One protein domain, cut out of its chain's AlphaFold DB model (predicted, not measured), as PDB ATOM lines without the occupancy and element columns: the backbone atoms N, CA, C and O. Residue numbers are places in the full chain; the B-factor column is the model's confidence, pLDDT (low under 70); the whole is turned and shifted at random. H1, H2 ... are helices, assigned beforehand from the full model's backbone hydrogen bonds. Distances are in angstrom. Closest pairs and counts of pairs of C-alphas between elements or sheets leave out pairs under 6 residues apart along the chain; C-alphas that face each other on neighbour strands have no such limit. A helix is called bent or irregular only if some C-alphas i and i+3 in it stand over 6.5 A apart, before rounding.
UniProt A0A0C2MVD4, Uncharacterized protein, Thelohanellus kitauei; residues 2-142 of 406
ATOM      1  N   ASP A   2     -60.949  35.129  27.887       60.47
ATOM      2  CA  ASP A   2     -62.070  35.905  27.341       60.47
ATOM      3  C   ASP A   2     -63.427  35.234  27.611       60.47
ATOM      4  O   ASP A   2     -64.325  35.871  28.142       60.47
ATOM      5  N   CYS A   3     -63.526  33.909  27.442       59.03
ATOM      6  CA  CYS A   3     -64.731  33.138  27.786       59.03
ATOM      7  C   CYS A   3     -65.154  33.224  29.267       59.03
ATOM      8  O   CYS A   3     -66.329  33.036  29.571       59.03
ATOM      9  N   CYS A   4     -64.219  33.476  30.194       59.44
ATOM     10  CA  CYS A   4     -64.541  33.669  31.614       59.44
ATOM     11  C   CYS A   4     -65.080  35.085  31.855       59.44
ATOM     12  O   CYS A   4     -66.054  35.257  32.577       59.44
ATOM     13  N   VAL A   5     -64.463  36.090  31.225       59.91
ATOM     14  CA  VAL A   5     -64.850  37.507  31.347       59.91
ATOM     15  C   VAL A   5     -66.207  37.772  30.683       59.91
ATOM     16  O   VAL A   5     -67.027  38.516  31.215       59.91
ATOM     17  N   THR A   6     -66.468  37.119  29.552       67.12
ATOM     18  CA  THR A   6     -67.724  37.213  28.791       67.12
ATOM     19  C   THR A   6     -68.822  36.280  29.306       67.12
ATOM     20  O   THR A   6     -69.946  36.349  28.822       67.12
ATOM     21  N   GLY A   7     -68.529  35.417  30.289       65.12
ATOM     22  CA  GLY A   7     -69.509  34.485  30.859       65.12
ATOM     23  C   GLY A   7     -69.948  33.366  29.906       65.12
ATOM     24  O   GLY A   7     -70.995  32.766  30.112       65.12
ATOM     25  N   ILE A   8     -69.158  33.080  28.867       74.06
ATOM     26  CA  ILE A   8     -69.459  32.058  27.850       74.06
ATOM     27  C   ILE A   8     -69.262  30.634  28.400       74.06
ATOM     28  O   ILE A   8     -69.863  29.683  27.900       74.06
ATOM     29  N   LEU A   9     -68.419  30.454  29.423       74.62
ATOM     30  CA  LEU A   9     -68.239  29.143  30.048       74.62
ATOM     31  C   LEU A   9     -69.507  28.710  30.788       74.62
ATOM     32  O   LEU A   9     -70.043  29.455  31.607       74.62
ATOM     33  N   THR A  10     -69.938  27.466  30.559       81.81
ATOM     34  CA  THR A  10     -71.020  26.878  31.353       81.81
ATOM     35  C   THR A  10     -70.616  26.836  32.830       81.81
ATOM     36  O   THR A  10     -69.431  26.634  33.123       81.81
ATOM     37  N   PRO A  11     -71.571  26.968  33.773       82.38
ATOM     38  CA  PRO A  11     -71.271  26.932  35.205       82.38
ATOM     39  C   PRO A  11     -70.419  25.718  35.596       82.38
ATOM     40  O   PRO A  11     -69.375  25.878  36.208       82.38
ATOM     41  N   SER A  12     -70.755  24.524  35.095       86.62
ATOM     42  CA  SER A  12     -69.994  23.299  35.383       86.62
ATOM     43  C   SER A  12     -68.521  23.350  34.951       86.62
ATOM     44  O   SER A  12     -67.662  22.835  35.664       86.62
ATOM     45  N   ILE A  13     -68.208  23.939  33.790       84.75
ATOM     46  CA  ILE A  13     -66.815  24.069  33.335       84.75
ATOM     47  C   ILE A  13     -66.103  25.142  34.150       84.75
ATOM     48  O   ILE A  13     -64.959  24.941  34.552       84.75
ATOM     49  N   ARG A  14     -66.776  26.270  34.394       84.81
ATOM     50  CA  ARG A  14     -66.235  27.362  35.199       84.81
ATOM     51  C   ARG A  14     -65.861  26.867  36.591       84.81
ATOM     52  O   ARG A  14     -64.732  27.088  36.996       84.81
ATOM     53  N   ASP A  15     -66.762  26.174  37.274       85.88
ATOM     54  CA  ASP A  15     -66.548  25.727  38.649       85.88
ATOM     55  C   ASP A  15     -65.388  24.711  38.691       85.88
ATOM     56  O   ASP A  15     -64.424  24.904  39.423       85.88
ATOM     57  N   LYS A  16     -65.349  23.738  37.764       88.44
ATOM     58  CA  LYS A  16     -64.213  22.799  37.632       88.44
ATOM     59  C   LYS A  16     -62.857  23.471  37.396       88.44
ATOM     60  O   LYS A  16     -61.837  22.932  37.807       88.44
ATOM     61  N   VAL A  17     -62.827  24.578  36.657       87.19
ATOM     62  CA  VAL A  17     -61.581  25.272  36.302       87.19
ATOM     63  C   VAL A  17     -61.162  26.269  37.378       87.19
ATOM     64  O   VAL A  17     -59.976  26.385  37.665       87.19
ATOM     65  N   CYS A  18     -62.115  27.011  37.936       87.31
ATOM     66  CA  CYS A  18     -61.854  28.088  38.884       87.31
ATOM     67  C   CYS A  18     -61.723  27.600  40.333       87.31
ATOM     68  O   CYS A  18     -61.129  28.320  41.125       87.31
ATOM     69  N   GLU A  19     -62.245  26.421  40.685       89.56
ATOM     70  CA  GLU A  19     -62.113  25.842  42.036       89.56
ATOM     71  C   GLU A  19     -60.889  24.920  42.185       89.56
ATOM     72  O   GLU A  19     -60.534  24.538  43.298       89.56
ATOM     73  N   ASP A  20     -60.219  24.562  41.083       94.56
ATOM     74  CA  ASP A  20     -58.957  23.818  41.110       94.56
ATOM     75  C   ASP A  20     -57.776  24.771  40.893       94.56
ATOM     76  O   ASP A  20     -57.429  25.138  39.763       94.56
ATOM     77  N   ASP A  21     -57.114  25.129  41.994       95.12
ATOM     78  CA  ASP A  21     -55.951  26.018  41.999       95.12
ATOM     79  C   ASP A  21     -54.865  25.582  41.003       95.12
ATOM     80  O   ASP A  21     -54.234  26.418  40.350       95.12
ATOM     81  N   LYS A  22     -54.637  24.270  40.842       95.25
ATOM     82  CA  LYS A  22     -53.580  23.746  39.966       95.25
ATOM     83  C   LYS A  22     -53.946  23.944  38.505       95.25
ATOM     84  O   LYS A  22     -53.086  24.362  37.724       95.25
ATOM     85  N   ILE A  23     -55.194  23.658  38.135       94.44
ATOM     86  CA  ILE A  23     -55.695  23.893  36.775       94.44
ATOM     87  C   ILE A  23     -55.644  25.387  36.468       94.44
ATOM     88  O   ILE A  23     -55.134  25.783  35.414       94.44
ATOM     89  N   LEU A  24     -56.094  26.223  37.400       93.19
ATOM     90  CA  LEU A  24     -56.123  27.664  37.213       93.19
ATOM     91  C   LEU A  24     -54.715  28.253  37.027       93.19
ATOM     92  O   LEU A  24     -54.463  28.988  36.066       93.19
ATOM     93  N   MET A  25     -53.765  27.875  37.887       94.44
ATOM     94  CA  MET A  25     -52.353  28.251  37.746       94.44
ATOM     95  C   MET A  25     -51.750  27.725  36.437       94.44
ATOM     96  O   MET A  25     -50.932  28.402  35.812       94.44
ATOM     97  N   TRP A  26     -52.145  26.530  35.987       93.81
ATOM     98  CA  TRP A  26     -51.663  25.962  34.729       93.81
ATOM     99  C   TRP A  26     -52.155  26.755  33.513       93.81
ATOM    100  O   TRP A  26     -51.355  27.085  32.639       93.81
ATOM    101  N   ILE A  27     -53.432  27.147  33.485       90.31
ATOM    102  CA  ILE A  27     -54.002  27.988  32.420       90.31
ATOM    103  C   ILE A  27     -53.349  29.376  32.412       90.31
ATOM    104  O   ILE A  27     -53.048  29.923  31.348       90.31
ATOM    105  N   ALA A  28     -53.068  29.938  33.590       93.69
ATOM    106  CA  ALA A  28     -52.414  31.237  33.723       93.69
ATOM    107  C   ALA A  28     -50.916  31.226  33.373       93.69
ATOM    108  O   ALA A  28     -50.302  32.291  33.227       93.69
ATOM    109  N   ARG A  29     -50.314  30.041  33.212       93.00
ATOM    110  CA  ARG A  29     -48.866  29.868  33.053       93.00
ATOM    111  C   ARG A  29     -48.289  30.680  31.904       93.00
ATOM    112  O   ARG A  29     -47.194  31.213  32.056       93.00
ATOM    113  N   SER A  30     -48.993  30.808  30.782       90.19
ATOM    114  CA  SER A  30     -48.510  31.577  29.628       90.19
ATOM    115  C   SER A  30     -48.302  33.054  29.974       90.19
ATOM    116  O   SER A  30     -47.228  33.602  29.728       90.19
ATOM    117  N   SER A  31     -49.287  33.681  30.622       91.38
ATOM    118  CA  SER A  31     -49.188  35.074  31.075       91.38
ATOM    119  C   SER A  31     -48.156  35.246  32.182       91.38
ATOM    120  O   SER A  31     -47.362  36.180  32.132       91.38
ATOM    121  N   VAL A  32     -48.102  34.331  33.152       93.06
ATOM    122  CA  VAL A  32     -47.116  34.399  34.244       93.06
ATOM    123  C   VAL A  32     -45.686  34.188  33.738       93.06
ATOM    124  O   VAL A  32     -44.769  34.874  34.185       93.06
ATOM    125  N   THR A  33     -45.491  33.325  32.741       90.56
ATOM    126  CA  THR A  33     -44.195  33.155  32.065       90.56
ATOM    127  C   THR A  33     -43.812  34.421  31.300       90.56
ATOM    128  O   THR A  33     -42.668  34.854  31.383       90.56
ATOM    129  N   ALA A  34     -44.757  35.061  30.603       88.38
ATOM    130  CA  ALA A  34     -44.505  36.336  29.934       88.38
ATOM    131  C   ALA A  34     -44.148  37.452  30.935       88.38
ATOM    132  O   ALA A  34     -43.229  38.229  30.694       88.38
ATOM    133  N   ILE A  35     -44.830  37.506  32.080       89.50
ATOM    134  CA  ILE A  35     -44.529  38.427  33.185       89.50
ATOM    135  C   ILE A  35     -43.112  38.194  33.723       89.50
ATOM    136  O   ILE A  35     -42.341  39.146  33.819       89.50
ATOM    137  N   SER A  36     -42.763  36.941  34.023       89.88
ATOM    138  CA  SER A  36     -41.425  36.530  34.479       89.88
ATOM    139  C   SER A  36     -40.340  36.902  33.468       89.88
ATOM    140  O   SER A  36     -39.288  37.437  33.812       89.88
ATOM    141  N   PHE A  37     -40.622  36.684  32.182       86.75
ATOM    142  CA  PHE A  37     -39.722  37.065  31.107       86.75
ATOM    143  C   PHE A  37     -39.466  38.578  31.095       86.75
ATOM    144  O   PHE A  37     -38.314  39.010  31.038       86.75
ATOM    145  N   VAL A  38     -40.521  39.390  31.214       83.62
ATOM    146  CA  VAL A  38     -40.395  40.852  31.279       83.62
ATOM    147  C   VAL A  38     -39.622  41.295  32.520       83.62
ATOM    148  O   VAL A  38     -38.731  42.129  32.373       83.62
ATOM    149  N   SER A  39     -39.889  40.735  33.707       85.75
ATOM    150  CA  SER A  39     -39.155  41.122  34.922       85.75
ATOM    151  C   SER A  39     -37.665  40.822  34.806       85.75
ATOM    152  O   SER A  39     -36.844  41.712  35.006       85.75
ATOM    153  N   SER A  40     -37.315  39.624  34.324       83.56
ATOM    154  CA  SER A  40     -35.917  39.218  34.132       83.56
ATOM    155  C   SER A  40     -35.141  40.114  33.160       83.56
ATOM    156  O   SER A  40     -33.913  40.158  33.195       83.56
ATOM    157  N   SER A  41     -35.843  40.852  32.293       79.75
ATOM    158  CA  SER A  41     -35.209  41.782  31.362       79.75
ATOM    159  C   SER A  41     -34.707  43.066  32.029       79.75
ATOM    160  O   SER A  41     -33.844  43.722  31.452       79.75
ATOM    161  N   PHE A  42     -35.184  43.420  33.229       73.38
ATOM    162  CA  PHE A  42     -34.752  44.636  33.928       73.38
ATOM    163  C   PHE A  42     -33.312  44.563  34.438       73.38
ATOM    164  O   PHE A  42     -32.618  45.578  34.427       73.38
ATOM    165  N   ASP A  43     -32.844  43.367  34.791       70.94
ATOM    166  CA  ASP A  43     -31.488  43.147  35.304       70.94
ATOM    167  C   ASP A  43     -30.441  42.957  34.195       70.94
ATOM    168  O   ASP A  43     -29.234  42.928  34.449       70.94
ATOM    169  N   LEU A  44     -30.876  42.811  32.940       74.31
ATOM    170  CA  LEU A  44     -29.972  42.546  31.829       74.31
ATOM    171  C   LEU A  44     -29.400  43.852  31.254       74.31
ATOM    172  O   LEU A  44     -30.147  44.780  30.936       74.31
ATOM    173  N   PRO A  45     -28.080  43.922  30.989       75.06
ATOM    174  CA  PRO A  45     -27.508  45.031  30.238       75.06
ATOM    175  C   PRO A  45     -28.212  45.189  28.888       75.06
ATOM    176  O   PRO A  45     -28.465  44.202  28.192       75.06
ATOM    177  N   GLN A  46     -28.466  46.427  28.454       70.56
ATOM    178  CA  GLN A  46     -29.206  46.693  27.211       70.56
ATOM    179  C   GLN A  46     -28.579  46.009  25.980       70.56
ATOM    180  O   GLN A  46     -29.288  45.596  25.061       70.56
ATOM    181  N   ASN A  47     -27.254  45.840  25.971       72.81
ATOM    182  CA  ASN A  47     -26.536  45.116  24.920       72.81
ATOM    183  C   ASN A  47     -26.847  43.608  24.934       72.81
ATOM    184  O   ASN A  47     -27.017  43.012  23.873       72.81
ATOM    185  N   THR A  48     -26.991  43.006  26.117       75.50
ATOM    186  CA  THR A  48     -27.392  41.602  26.300       75.50
ATOM    187  C   THR A  48     -28.834  41.383  25.853       75.50
ATOM    188  O   THR A  48     -29.112  40.435  25.117       75.50
ATOM    189  N   ILE A  49     -29.733  42.304  26.222       71.12
ATOM    190  CA  ILE A  49     -31.131  42.314  25.772       71.12
ATOM    191  C   ILE A  49     -31.186  42.341  24.243       71.12
ATOM    192  O   ILE A  49     -31.807  41.476  23.636       71.12
ATOM    193  N   LYS A  50     -30.494  43.291  23.602       72.12
ATOM    194  CA  LYS A  50     -30.478  43.413  22.135       72.12
ATOM    195  C   LYS A  50     -29.919  42.165  21.447       72.12
ATOM    196  O   LYS A  50     -30.466  41.759  20.428       72.12
ATOM    197  N   LYS A  51     -28.856  41.566  21.997       74.56
ATOM    198  CA  LYS A  51     -28.132  40.445  21.378       74.56
ATOM    199  C   LYS A  51     -28.898  39.122  21.422       74.56
ATOM    200  O   LYS A  51     -28.946  38.433  20.413       74.56
ATOM    201  N   TYR A  52     -29.468  38.763  22.572       73.25
ATOM    202  CA  TYR A  52     -30.067  37.433  22.770       73.25
ATOM    203  C   TYR A  52     -31.590  37.453  22.801       73.25
ATOM    204  O   TYR A  52     -32.238  36.475  22.446       73.25
ATOM    205  N   TRP A  53     -32.165  38.585  23.194       69.00
ATOM    206  CA  TRP A  53     -33.595  38.706  23.454       69.00
ATOM    207  C   TRP A  53     -34.280  39.711  22.534       69.00
ATOM    208  O   TRP A  53     -35.493  39.877  22.614       69.00
ATOM    209  N   GLY A  54     -33.528  40.346  21.629       69.00
ATOM    210  CA  GLY A  54     -34.000  41.444  20.796       69.00
ATOM    211  C   GLY A  54     -35.235  41.078  19.980       69.00
ATOM    212  O   GLY A  54     -36.173  41.863  19.952       69.00
ATOM    213  N   GLN A  55     -35.279  39.884  19.380       71.50
ATOM    214  CA  GLN A  55     -36.426  39.435  18.583       71.50
ATOM    215  C   GLN A  55     -37.660  39.071  19.437       71.50
ATOM    216  O   GLN A  55     -38.714  39.655  19.183       71.50
ATOM    217  N   PRO A  56     -37.580  38.200  20.470       70.88
ATOM    218  CA  PRO A  56     -38.724  37.924  21.348       70.88
ATOM    219  C   PRO A  56     -39.281  39.174  22.043       70.88
ATOM    220  O   PRO A  56     -40.492  39.393  22.056       70.88
ATOM    221  N   ILE A  57     -38.402  40.040  22.557       70.25
ATOM    222  CA  ILE A  57     -38.779  41.316  23.183       70.25
ATOM    223  C   ILE A  57     -39.388  42.253  22.140       70.25
ATOM    224  O   ILE A  57     -40.418  42.862  22.405       70.25
ATOM    225  N   ALA A  58     -38.828  42.346  20.931       69.25
ATOM    226  CA  ALA A  58     -39.407  43.177  19.875       69.25
ATOM    227  C   ALA A  58     -40.792  42.695  19.420       69.25
ATOM    228  O   ALA A  58     -41.612  43.530  19.045       69.25
ATOM    229  N   LEU A  59     -41.068  41.386  19.458       71.56
ATOM    230  CA  LEU A  59     -42.399  40.843  19.181       71.56
ATOM    231  C   LEU A  59     -43.383  41.194  20.299       71.56
ATOM    232  O   LEU A  59     -44.457  41.720  20.017       71.56
ATOM    233  N   TYR A  60     -42.993  40.961  21.555       69.50
ATOM    234  CA  TYR A  60     -43.831  41.224  22.724       69.50
ATOM    235  C   TYR A  60     -44.128  42.721  22.914       69.50
ATOM    236  O   TYR A  60     -45.250  43.107  23.224       69.50
ATOM    237  N   PHE A  61     -43.141  43.579  22.653       70.06
ATOM    238  CA  PHE A  61     -43.266  45.036  22.725       70.06
ATOM    239  C   PHE A  61     -43.505  45.693  21.365       70.06
ATOM    240  O   PHE A  61     -43.298  46.904  21.208       70.06
ATOM    241  N   LYS A  62     -43.938  44.924  20.356       73.44
ATOM    242  CA  LYS A  62     -44.372  45.509  19.089       73.44
ATOM    243  C   LYS A  62     -45.516  46.474  19.416       73.44
ATOM    244  O   LYS A  62     -46.476  46.039  20.039       73.44
ATOM    245  N   PRO A  63     -45.487  47.750  18.983       65.38
ATOM    246  CA  PRO A  63     -46.513  48.733  19.362       65.38
ATOM    247  C   PRO A  63     -47.957  48.362  18.991       65.38
ATOM    248  O   PRO A  63     -48.885  49.033  19.425       65.38
ATOM    249  N   ALA A  64     -48.124  47.363  18.119       62.97
ATOM    250  CA  ALA A  64     -49.415  46.821  17.714       62.97
ATOM    251  C   ALA A  64     -49.910  45.657  18.599       62.97
ATOM    252  O   ALA A  64     -51.035  45.219  18.429       62.97
ATOM    253  N   LEU A  65     -49.060  45.115  19.478       66.25
ATOM    254  CA  LEU A  65     -49.333  43.931  20.306       66.25
ATOM    255  C   LEU A  65     -49.074  44.173  21.797       66.25
ATOM    256  O   LEU A  65     -49.644  43.466  22.622       66.25
ATOM    257  N   ASP A  66     -48.238  45.157  22.142       69.06
ATOM    258  CA  ASP A  66     -47.811  45.439  23.516       69.06
ATOM    259  C   ASP A  66     -49.013  45.573  24.458       69.06
ATOM    260  O   ASP A  66     -49.144  44.822  25.421       69.06
ATOM    261  N   HIS A  67     -49.953  46.459  24.146       68.69
ATOM    262  CA  HIS A  67     -51.119  46.678  24.998       68.69
ATOM    263  C   HIS A  67     -52.024  45.473  25.089       68.69
ATOM    264  O   HIS A  67     -52.440  45.133  26.191       68.69
ATOM    265  N   TYR A  68     -52.304  44.833  23.955       71.00
ATOM    266  CA  TYR A  68     -53.136  43.643  23.902       71.00
ATOM    267  C   TYR A  68     -52.600  42.574  24.865       71.00
ATOM    268  O   TYR A  68     -53.310  42.117  25.760       71.00
ATOM    269  N   LEU A  69     -51.304  42.258  24.773       75.38
ATOM    270  CA  LEU A  69     -50.656  41.287  25.656       75.38
ATOM    271  C   LEU A  69     -50.642  41.746  27.124       75.38
ATOM    272  O   LEU A  69     -50.833  40.931  28.027       75.38
ATOM    273  N   HIS A  70     -50.479  43.045  27.388       77.44
ATOM    274  CA  HIS A  70     -50.562  43.584  28.749       77.44
ATOM    275  C   HIS A  70     -51.952  43.443  29.368       77.44
ATOM    276  O   HIS A  70     -52.052  43.036  30.523       77.44
ATOM    277  N   ILE A  71     -53.010  43.722  28.608       79.31
ATOM    278  CA  ILE A  71     -54.394  43.566  29.066       79.31
ATOM    279  C   ILE A  71     -54.676  42.099  29.381       79.31
ATOM    280  O   ILE A  71     -55.220  41.796  30.438       79.31
ATOM    281  N   HIS A  72     -54.220  41.173  28.533       82.56
ATOM    282  CA  HIS A  72     -54.344  39.741  28.815       82.56
ATOM    283  C   HIS A  72     -53.643  39.323  30.107       82.56
ATOM    284  O   HIS A  72     -54.180  38.507  30.860       82.56
ATOM    285  N   ASN A  73     -52.475  39.893  30.397       86.88
ATOM    286  CA  ASN A  73     -51.798  39.639  31.662       86.88
ATOM    287  C   ASN A  73     -52.570  40.216  32.849       86.88
ATOM    288  O   ASN A  73     -52.686  39.531  33.861       86.88
ATOM    289  N   PHE A  74     -53.138  41.420  32.731       86.38
ATOM    290  CA  PHE A  74     -53.978  41.991  33.786       86.38
ATOM    291  C   PHE A  74     -55.230  41.154  34.024       86.38
ATOM    292  O   PHE A  74     -55.466  40.768  35.163       86.38
ATOM    293  N   HIS A  75     -55.960  40.771  32.973       87.62
ATOM    294  CA  HIS A  75     -57.115  39.876  33.088       87.62
ATOM    295  C   HIS A  75     -56.734  38.541  33.723       87.62
ATOM    296  O   HIS A  75     -57.480  37.995  34.530       87.62
ATOM    297  N   THR A  76     -55.547  38.026  33.401       92.00
ATOM    298  CA  THR A  76     -55.054  36.803  34.030       92.00
ATOM    299  C   THR A  76     -54.805  36.978  35.509       92.00
ATOM    300  O   THR A  76     -55.297  36.177  36.296       92.00
ATOM    301  N   ILE A  77     -54.126  38.048  35.904       94.44
ATOM    302  CA  ILE A  77     -53.917  38.357  37.316       94.44
ATOM    303  C   ILE A  77     -55.257  38.575  38.031       94.44
ATOM    304  O   ILE A  77     -55.422  38.071  39.131       94.44
ATOM    305  N   GLN A  78     -56.228  39.255  37.418       94.38
ATOM    306  CA  GLN A  78     -57.560  39.481  37.995       94.38
ATOM    307  C   GLN A  78     -58.327  38.176  38.225       94.38
ATOM    308  O   GLN A  78     -58.907  37.986  39.291       94.38
ATOM    309  N   ILE A  79     -58.291  37.252  37.261       93.56
ATOM    310  CA  ILE A  79     -58.883  35.916  37.407       93.56
ATOM    311  C   ILE A  79     -58.194  35.162  38.548       93.56
ATOM    312  O   ILE A  79     -58.870  34.627  39.422       93.56
ATOM    313  N   LEU A  80     -56.859  35.179  38.598       96.00
ATOM    314  CA  LEU A  80     -56.122  34.554  39.695       96.00
ATOM    315  C   LEU A  80     -56.458  35.186  41.058       96.00
ATOM    316  O   LEU A  80     -56.686  34.462  42.016       96.00
ATOM    317  N   MET A  81     -56.544  36.518  41.143       97.06
ATOM    318  CA  MET A  81     -56.952  37.258  42.352       97.06
ATOM    319  C   MET A  81     -58.363  36.911  42.811       97.06
ATOM    320  O   MET A  81     -58.653  37.021  43.995       97.06
ATOM    321  N   SER A  82     -59.238  36.536  41.881       95.62
ATOM    322  CA  SER A  82     -60.639  36.238  42.176       95.62
ATOM    323  C   SER A  82     -60.851  34.845  42.745       95.62
ATOM    324  O   SER A  82     -61.841  34.627  43.438       95.62
ATOM    325  N   HIS A  83     -59.955  33.910  42.430       95.81
ATOM    326  CA  HIS A  83     -60.207  32.488  42.641       95.81
ATOM    327  C   HIS A  83     -59.139  31.779  43.472       95.81
ATOM    328  O   HIS A  83     -59.465  30.797  44.124       95.81
ATOM    329  N   LEU A  84     -57.897  32.271  43.502       96.88
ATOM    330  CA  LEU A  84     -56.863  31.689  44.356       96.88
ATOM    331  C   LEU A  84     -56.903  32.274  45.767       96.88
ATOM    332  O   LEU A  84     -57.207  33.454  45.969       96.88
ATOM    333  N   ASP A  85     -56.458  31.467  46.731       97.25
ATOM    334  CA  ASP A  85     -56.055  31.974  48.038       97.25
ATOM    335  C   ASP A  85     -55.028  33.127  47.876       97.25
ATOM    336  O   ASP A  85     -54.069  33.001  47.099       97.25
ATOM    337  N   PRO A  86     -55.187  34.264  48.589       97.81
ATOM    338  CA  PRO A  86     -54.317  35.423  48.407       97.81
ATOM    339  C   PRO A  86     -52.832  35.159  48.658       97.81
ATOM    340  O   PRO A  86     -51.971  35.772  48.019       97.81
ATOM    341  N   GLU A  87     -52.520  34.264  49.592       97.69
ATOM    342  CA  GLU A  87     -51.152  33.889  49.906       97.69
ATOM    343  C   GLU A  87     -50.566  32.983  48.814       97.69
ATOM    344  O   GLU A  87     -49.445  33.235  48.357       97.69
ATOM    345  N   LEU A  88     -51.334  32.005  48.322       97.44
ATOM    346  CA  LEU A  88     -50.938  31.177  47.180       97.44
ATOM    347  C   LEU A  88     -50.690  32.020  45.922       97.44
ATOM    348  O   LEU A  88     -49.651  31.862  45.274       97.44
ATOM    349  N   LEU A  89     -51.593  32.950  45.601       97.44
ATOM    350  CA  LEU A  89     -51.426  33.869  44.475       97.44
ATOM    351  C   LEU A  89     -50.134  34.676  44.598       97.44
ATOM    352  O   LEU A  89     -49.341  34.744  43.653       97.44
ATOM    353  N   LEU A  90     -49.912  35.306  45.753       97.31
ATOM    354  CA  LEU A  90     -48.756  36.171  45.927       97.31
ATOM    355  C   LEU A  90     -47.446  35.373  45.849       97.31
ATOM    356  O   LEU A  90     -46.509  35.822  45.187       97.31
ATOM    357  N   LYS A  91     -47.393  34.162  46.425       96.69
ATOM    358  CA  LYS A  91     -46.255  33.240  46.254       96.69
ATOM    359  C   LYS A  91     -46.047  32.871  44.791       96.69
ATOM    360  O   LYS A  91     -44.918  32.911  44.306       96.69
ATOM    361  N   TYR A  92     -47.125  32.554  44.073       95.75
ATOM    362  CA  TYR A  92     -47.047  32.188  42.665       95.75
ATOM    363  C   TYR A  92     -46.459  33.319  41.819       95.75
ATOM    364  O   TYR A  92     -45.536  33.081  41.041       95.75
ATOM    365  N   LEU A  93     -46.913  34.560  42.006       95.81
ATOM    366  CA  LEU A  93     -46.349  35.705  41.293       95.81
ATOM    367  C   LEU A  93     -44.899  35.984  41.713       95.81
ATOM    368  O   LEU A  93     -44.045  36.155  40.846       95.81
ATOM    369  N   LEU A  94     -44.593  35.971  43.015       94.62
ATOM    370  CA  LEU A  94     -43.243  36.224  43.528       94.62
ATOM    371  C   LEU A  94     -42.220  35.215  43.016       94.62
ATOM    372  O   LEU A  94     -41.159  35.616  42.558       94.62
ATOM    373  N   PHE A  95     -42.525  33.919  43.043       94.06
ATOM    374  CA  PHE A  95     -41.589  32.890  42.585       94.06
ATOM    375  C   PHE A  95     -41.323  32.937  41.080       94.06
ATOM    376  O   PHE A  95     -40.288  32.443  40.634       94.06
ATOM    377  N   ASN A  96     -42.233  33.523  40.299       92.94
ATOM    378  CA  ASN A  96     -42.041  33.711  38.865       92.94
ATOM    379  C   ASN A  96     -41.336  35.034  38.545       92.94
ATOM    380  O   ASN A  96     -40.464  35.055  37.682       92.94
ATOM    381  N   VAL A  97     -41.662  36.123  39.243       91.94
ATOM    382  CA  VAL A  97     -40.990  37.419  39.054       91.94
ATOM    383  C   VAL A  97     -39.571  37.398  39.628       91.94
ATOM    384  O   VAL A  97     -38.670  37.958  39.019       91.94
ATOM    385  N   MET A  98     -39.365  36.697  40.748       91.25
ATOM    386  CA  MET A  98     -38.102  36.593  41.486       91.25
ATOM    387  C   MET A  98     -37.701  35.118  41.695       91.25
ATOM    388  O   MET A  98     -37.837  34.577  42.799       91.25
ATOM    389  N   PRO A  99     -37.166  34.429  40.667       88.19
ATOM    390  CA  PRO A  99     -36.817  33.007  40.757       88.19
ATOM    391  C   PRO A  99     -35.787  32.662  41.846       88.19
ATOM    392  O   PRO A  99     -35.684  31.504  42.253       88.19
ATOM    393  N   SER A 100     -35.022  33.643  42.337       87.81
ATOM    394  CA  SER A 100     -34.097  33.482  43.464       87.81
ATOM    395  C   SER A 100     -34.804  33.046  44.752       87.81
ATOM    396  O   SER A 100     -34.269  32.202  45.468       87.81
ATOM    397  N   LEU A 101     -36.025  33.531  45.006       90.44
ATOM    398  CA  LEU A 101     -36.812  33.172  46.193       90.44
ATOM    399  C   LEU A 101     -37.213  31.695  46.193       90.44
ATOM    400  O   LEU A 101     -37.192  31.055  47.244       90.44
ATOM    401  N   ARG A 102     -37.509  31.137  45.012       87.94
ATOM    402  CA  ARG A 102     -37.914  29.732  44.837       87.94
ATOM    403  C   ARG A 102     -36.813  28.739  45.219       87.94
ATOM    404  O   ARG A 102     -37.105  27.595  45.541       87.94
ATOM    405  N   LYS A 103     -35.540  29.145  45.166       87.88
ATOM    406  CA  LYS A 103     -34.418  28.269  45.544       87.88
ATOM    407  C   LYS A 103     -34.339  28.023  47.050       87.88
ATOM    408  O   LYS A 103     -33.675  27.078  47.457       87.88
ATOM    409  N   GLN A 104     -34.958  28.888  47.849       88.75
ATOM    410  CA  GLN A 104     -34.809  28.891  49.305       88.75
ATOM    411  C   GLN A 104     -36.128  28.746  50.060       88.75
ATOM    412  O   GLN A 104     -36.116  28.508  51.260       88.75
ATOM    413  N   ASN A 105     -37.253  28.900  49.367       91.94
ATOM    414  CA  ASN A 105     -38.582  28.843  49.950       91.94
ATOM    415  C   ASN A 105     -39.454  27.911  49.112       91.94
ATOM    416  O   ASN A 105     -39.313  27.839  47.889       91.94
ATOM    417  N   ASP A 106     -40.390  27.245  49.773       91.00
ATOM    418  CA  ASP A 106     -41.416  26.429  49.136       91.00
ATOM    419  C   ASP A 106     -42.801  27.093  49.250       91.00
ATOM    420  O   ASP A 106     -42.952  28.198  49.776       91.00
ATOM    421  N   LEU A 107     -43.833  26.431  48.721       89.62
ATOM    422  CA  LEU A 107     -45.207  26.936  48.808       89.62
ATOM    423  C   LEU A 107     -45.787  26.855  50.232       89.62
ATOM    424  O   LEU A 107     -46.736  27.580  50.528       89.62
ATOM    425  N   ALA A 108     -45.220  26.022  51.111       92.81
ATOM    426  CA  ALA A 108     -45.668  25.879  52.496       92.81
ATOM    427  C   ALA A 108     -45.128  26.998  53.399       92.81
ATOM    428  O   ALA A 108     -45.750  27.344  54.400       92.81
ATOM    429  N   THR A 109     -44.009  27.617  53.019       95.31
ATOM    430  CA  THR A 109     -43.393  28.722  53.755       95.31
ATOM    431  C   THR A 109     -44.342  29.923  53.790       95.31
ATOM    432  O   THR A 109     -44.749  30.381  52.720       95.31
ATOM    433  N   PRO A 110     -44.692  30.471  54.969       96.38
ATOM    434  CA  PRO A 110     -45.594  31.613  55.063       96.38
ATOM    435  C   PRO A 110     -45.091  32.833  54.290       96.38
ATOM    436  O   PRO A 110     -43.898  33.153  54.322       96.38
ATOM    437  N   ILE A 111     -45.993  33.565  53.634       95.75
ATOM    438  CA  ILE A 111     -45.616  34.734  52.828       95.75
ATOM    439  C   ILE A 111     -44.917  35.816  53.651       95.75
ATOM    440  O   ILE A 111     -43.972  36.436  53.173       95.75
ATOM    441  N   SER A 112     -45.322  36.013  54.905       94.69
ATOM    442  CA  SER A 112     -44.658  36.936  55.830       94.69
ATOM    443  C   SER A 112     -43.186  36.570  56.044       94.69
ATOM    444  O   SER A 112     -42.337  37.459  56.040       94.69
ATOM    445  N   SER A 113     -42.869  35.278  56.156       95.12
ATOM    446  CA  SER A 113     -41.497  34.780  56.296       95.12
ATOM    447  C   SER A 113     -40.680  34.999  55.024       95.12
ATOM    448  O   SER A 113     -39.555  35.487  55.106       95.12
ATOM    449  N   ILE A 114     -41.261  34.731  53.846       95.00
ATOM    450  CA  ILE A 114     -40.613  34.997  52.547       95.00
ATOM    451  C   ILE A 114     -40.314  36.496  52.409       95.00
ATOM    452  O   ILE A 114     -39.199  36.896  52.085       95.00
ATOM    453  N   LEU A 115     -41.295  37.348  52.712       93.19
ATOM    454  CA  LEU A 115     -41.156  38.802  52.662       93.19
ATOM    455  C   LEU A 115     -40.176  39.346  53.709       93.19
ATOM    456  O   LEU A 115     -39.612  40.418  53.494       93.19
ATOM    457  N   ALA A 116     -39.944  38.623  54.807       90.69
ATOM    458  CA  ALA A 116     -38.954  38.925  55.838       90.69
ATOM    459  C   ALA A 116     -37.572  38.294  55.572       90.69
ATOM    460  O   ALA A 116     -36.620  38.575  56.307       90.69
ATOM    461  N   SER A 117     -37.409  37.513  54.504       90.69
ATOM    462  CA  SER A 117     -36.131  36.891  54.155       90.69
ATOM    463  C   SER A 117     -35.123  37.928  53.634       90.69
ATOM    464  O   SER A 117     -35.499  39.044  53.253       90.69
ATOM    465  N   LYS A 118     -33.821  37.619  53.654       86.25
ATOM    466  CA  LYS A 118     -32.775  38.534  53.142       86.25
ATOM    467  C   LYS A 118     -32.738  38.560  51.612       86.25
ATOM    468  O   LYS A 118     -32.309  39.542  51.015       86.25
ATOM    469  N   GLU A 119     -33.222  37.491  51.000       84.94
ATOM    470  CA  GLU A 119     -33.303  37.247  49.562       84.94
ATOM    471  C   GLU A 119     -34.414  38.052  48.905       84.94
ATOM    472  O   GLU A 119     -34.352  38.309  47.702       84.94
ATOM    473  N   PHE A 120     -35.419  38.465  49.684       84.88
ATOM    474  CA  PHE A 120     -36.420  39.418  49.232       84.88
ATOM    475  C   PHE A 120     -35.784  40.799  49.045       84.88
ATOM    476  O   PHE A 120     -35.884  41.718  49.864       84.88
ATOM    477  N   TYR A 121     -35.101  40.943  47.915       77.06
ATOM    478  CA  TYR A 121     -34.553  42.198  47.458       77.06
ATOM    479  C   TYR A 121     -35.665  42.999  46.785       77.06
ATOM    480  O   TYR A 121     -36.044  42.740  45.651       77.06
ATOM    481  N   GLY A 122     -36.195  44.010  47.475       63.97
ATOM    482  CA  GLY A 122     -37.205  44.932  46.912       63.97
ATOM    483  C   GLY A 122     -36.751  45.849  45.750       63.97
ATOM    484  O   GLY A 122     -37.062  47.040  45.778       63.97
ATOM    485  N   GLY A 123     -35.911  45.356  44.841       77.56
ATOM    486  CA  GLY A 123     -35.396  46.073  43.677       77.56
ATOM    487  C   GLY A 123     -36.457  46.294  42.601       77.56
ATOM    488  O   GLY A 123     -37.637  46.493  42.901       77.56
ATOM    489  N   ASP A 124     -36.032  46.265  41.342       82.25
ATOM    490  CA  ASP A 124     -36.913  46.507  40.197       82.25
ATOM    491  C   ASP A 124     -38.014  45.448  40.054       82.25
ATOM    492  O   ASP A 124     -39.143  45.797  39.710       82.25
ATOM    493  N   ASP A 125     -37.737  44.203  40.441       87.25
ATOM    494  CA  ASP A 125     -38.708  43.105  40.457       87.25
ATOM    495  C   ASP A 125     -39.912  43.367  41.363       87.25
ATOM    496  O   ASP A 125     -41.063  43.192  40.959       87.25
ATOM    497  N   VAL A 126     -39.670  43.822  42.595       88.75
ATOM    498  CA  VAL A 126     -40.755  44.110  43.544       88.75
ATOM    499  C   VAL A 126     -41.535  45.335  43.104       88.75
ATOM    500  O   VAL A 126     -42.761  45.330  43.193       88.75
ATOM    501  N   ARG A 127     -40.852  46.354  42.565       88.81
ATOM    502  CA  ARG A 127     -41.519  47.504  41.948       88.81
ATOM    503  C   ARG A 127     -42.457  47.034  40.837       88.81
ATOM    504  O   ARG A 127     -43.632  47.392  40.832       88.81
ATOM    505  N   PHE A 128     -41.956  46.203  39.926       90.12
ATOM    506  CA  PHE A 128     -42.722  45.652  38.814       90.12
ATOM    507  C   PHE A 128     -43.917  44.821  39.280       90.12
ATOM    508  O   PHE A 128     -45.033  45.060  38.819       90.12
ATOM    509  N   LEU A 129     -43.723  43.912  40.237       93.06
ATOM    510  CA  LEU A 129     -44.808  43.125  40.819       93.06
ATOM    511  C   LEU A 129     -45.884  44.021  41.446       93.06
ATOM    512  O   LEU A 129     -47.072  43.818  41.202       93.06
ATOM    513  N   MET A 130     -45.476  45.036  42.210       94.00
ATOM    514  CA  MET A 130     -46.387  46.000  42.829       94.00
ATOM    515  C   MET A 130     -47.206  46.769  41.790       94.00
ATOM    516  O   MET A 130     -48.410  46.942  41.965       94.00
ATOM    517  N   ILE A 131     -46.576  47.189  40.690       92.25
ATOM    518  CA  ILE A 131     -47.264  47.834  39.567       92.25
ATOM    519  C   ILE A 131     -48.269  46.877  38.926       92.25
ATOM    520  O   ILE A 131     -49.401  47.277  38.674       92.25
ATOM    521  N   LEU A 132     -47.884  45.625  38.667       92.44
ATOM    522  CA  LEU A 132     -48.781  44.633  38.070       92.44
ATOM    523  C   LEU A 132     -50.015  44.392  38.940       92.44
ATOM    524  O   LEU A 132     -51.133  44.433  38.430       92.44
ATOM    525  N   ILE A 133     -49.806  44.185  40.242       95.69
ATOM    526  CA  ILE A 133     -50.885  43.974  41.209       95.69
ATOM    527  C   ILE A 133     -51.789  45.204  41.266       95.69
ATOM    528  O   ILE A 133     -52.997  45.084  41.090       95.69
ATOM    529  N   TYR A 134     -51.218  46.394  41.454       95.56
ATOM    530  CA  TYR A 134     -51.993  47.629  41.520       95.56
ATOM    531  C   TYR A 134     -52.794  47.874  40.238       95.56
ATOM    532  O   TYR A 134     -53.970  48.216  40.309       95.56
ATOM    533  N   ASN A 135     -52.187  47.672  39.066       92.19
ATOM    534  CA  ASN A 135     -52.865  47.864  37.790       92.19
ATOM    535  C   ASN A 135     -54.024  46.870  37.622       92.19
ATOM    536  O   ASN A 135     -55.109  47.284  37.223       92.19
ATOM    537  N   ALA A 136     -53.828  45.598  37.986       93.25
ATOM    538  CA  ALA A 136     -54.893  44.596  37.981       93.25
ATOM    539  C   ALA A 136     -56.031  44.957  38.953       93.25
ATOM    540  O   ALA A 136     -57.200  44.790  38.618       93.25
ATOM    541  N   LEU A 137     -55.710  45.501  40.132       94.62
ATOM    542  CA  LEU A 137     -56.706  45.937  41.111       94.62
ATOM    543  C   LEU A 137     -57.438  47.223  40.711       94.62
ATOM    544  O   LEU A 137     -58.584  47.391  41.125       94.62
ATOM    545  N   LEU A 138     -56.792  48.130  39.970       92.75
ATOM    546  CA  LEU A 138     -57.366  49.410  39.550       92.75
ATOM    547  C   LEU A 138     -58.263  49.271  38.317       92.75
ATOM    548  O   LEU A 138     -59.321  49.892  38.260       92.75
ATOM    549  N   GLU A 139     -57.854  48.469  37.331       88.75
ATOM    550  CA  GLU A 139     -58.567  48.310  36.057       88.75
ATOM    551  C   GLU A 139     -59.776  47.369  36.187       88.75
ATOM    552  O   GLU A 139     -59.897  46.360  35.498       88.75
ATOM    553  N   ARG A 140     -60.694  47.697  37.101       86.25
ATOM    554  CA  ARG A 140     -61.892  46.897  37.408       86.25
ATOM    555  C   ARG A 140     -62.994  47.024  36.366       86.25
ATOM    556  O   ARG A 140     -63.851  46.154  36.309       86.25
ATOM    557  N   HIS A 141     -62.974  48.069  35.541       80.25
ATOM    558  CA  HIS A 141     -64.034  48.373  34.573       80.25
ATOM    559  C   HIS A 141     -64.356  47.185  33.642       80.25
ATOM    560  O   HIS A 141     -65.505  46.969  33.288       80.25
ATOM    561  N   PHE A 142     -63.380  46.333  33.323       74.12
ATOM    562  CA  PHE A 142     -63.593  45.127  32.508       74.12
ATOM    563  C   PHE A 142     -64.463  44.046  33.144       74.12
ATOM    564  O   PHE A 142     -65.141  43.282  32.462       74.12
TER     565      PHE A 142
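What this domain is: This is residues 2 to 142 of the 406 residues of an uncharacterized protein of Thelohanellus kitauei (UniProt A0A0C2MVD4). Three helices, H3, H5 and H6, make a loose up-and-down bundle, each running against the one before it, and H9 crosses it on the side of H5 and H6 away from most of H3. H2 and the small H1 lie at one end of the longest axis and H4 at the other, while H7 and H8 sit by H6. The printed part has 141 residues, with nine named helices from H1 to H9 in chain order and no named strand, and its class is all helix. It is compact, with a radius of gyration of the C-alphas of 16.1 A, and spans 49 by 41 by 24 A.

Where its parts are: Find C-alpha 2 at (-62.070, 35.905, 27.341), where H1, residues 2 to 5, begins. H2 follows at residues 11 to 18. H3, residues 21 to 40, runs 25.2 A from C-alpha 21 at (-55.951, 26.018, 41.999); it is irregular, with C-alphas 27 and 30 7.1 A apart, and has a kink of 57 degrees near residue 28. H4, residues 46 to 60, spans 16.2 A and is irregular too, with C-alphas 52 and 55 7.9 A apart. Next come H5, residues 66 to 83, 26.2 A; H6, residues 86 to 97, 16.4 A; H7, residues 99 to 102; and H8, residues 111 to 116. H9, residues 124 to 138, runs 20.7 A to C-alpha 138 at (-57.366, 49.410, 39.550).

How they stand to each other: Start at H3, which with H6 is a hub, each touching four helices. H3 touches H5, closest at the C-alphas of Ser 31 and Asn 73, 5.3 A, opposite ways at a steep tilt of 40 degrees. With residues 32 to 40 alone it touches H6, where the C-alphas of Ser 36 and Val 97 are closest at 4.7 A. H9 touches H5, about perpendicular at 75 degrees, closest at the C-alphas of Phe 74 and Ala 136, 5.0 A. H9 also touches H6, at Val 97 and Asp 125, C-alphas 6.3 A apart, and H3, at Ser 39 and Asp 125, 5.9 A. H8 only just touches H6, with 3 pairs of C-alphas within 8 A, the closest Glu 87 and Ile 111, 6.3 A. H2 and H3, and H6 and H7, only just touch, and only at the corner, with 3 pairs each, closest at the C-alphas of Cys 18 and Leu 24, 6.0 A, and of Phe 95 and Arg 102, 5.3 A. H4 and H3 are near each other, as are H1 and H5. In H2, H5, H6, H8 and H9 every O i to N i+4 pair is within hydrogen-bond range, against 14 of 16 in H3 and 8 of 11 in H4; H1 and H7 are too short for such a pair.

The domain as a whole: The two C-alphas farthest apart are those of Ser 12 and Asn 47, 49.7 A. The printed part has no cut, and no link is long. The mean pLDDT of the printed part is 84.9; look for values under 70 at residues 2 to 7, 53 to 54, 58, 60, 63 to 67 and 122.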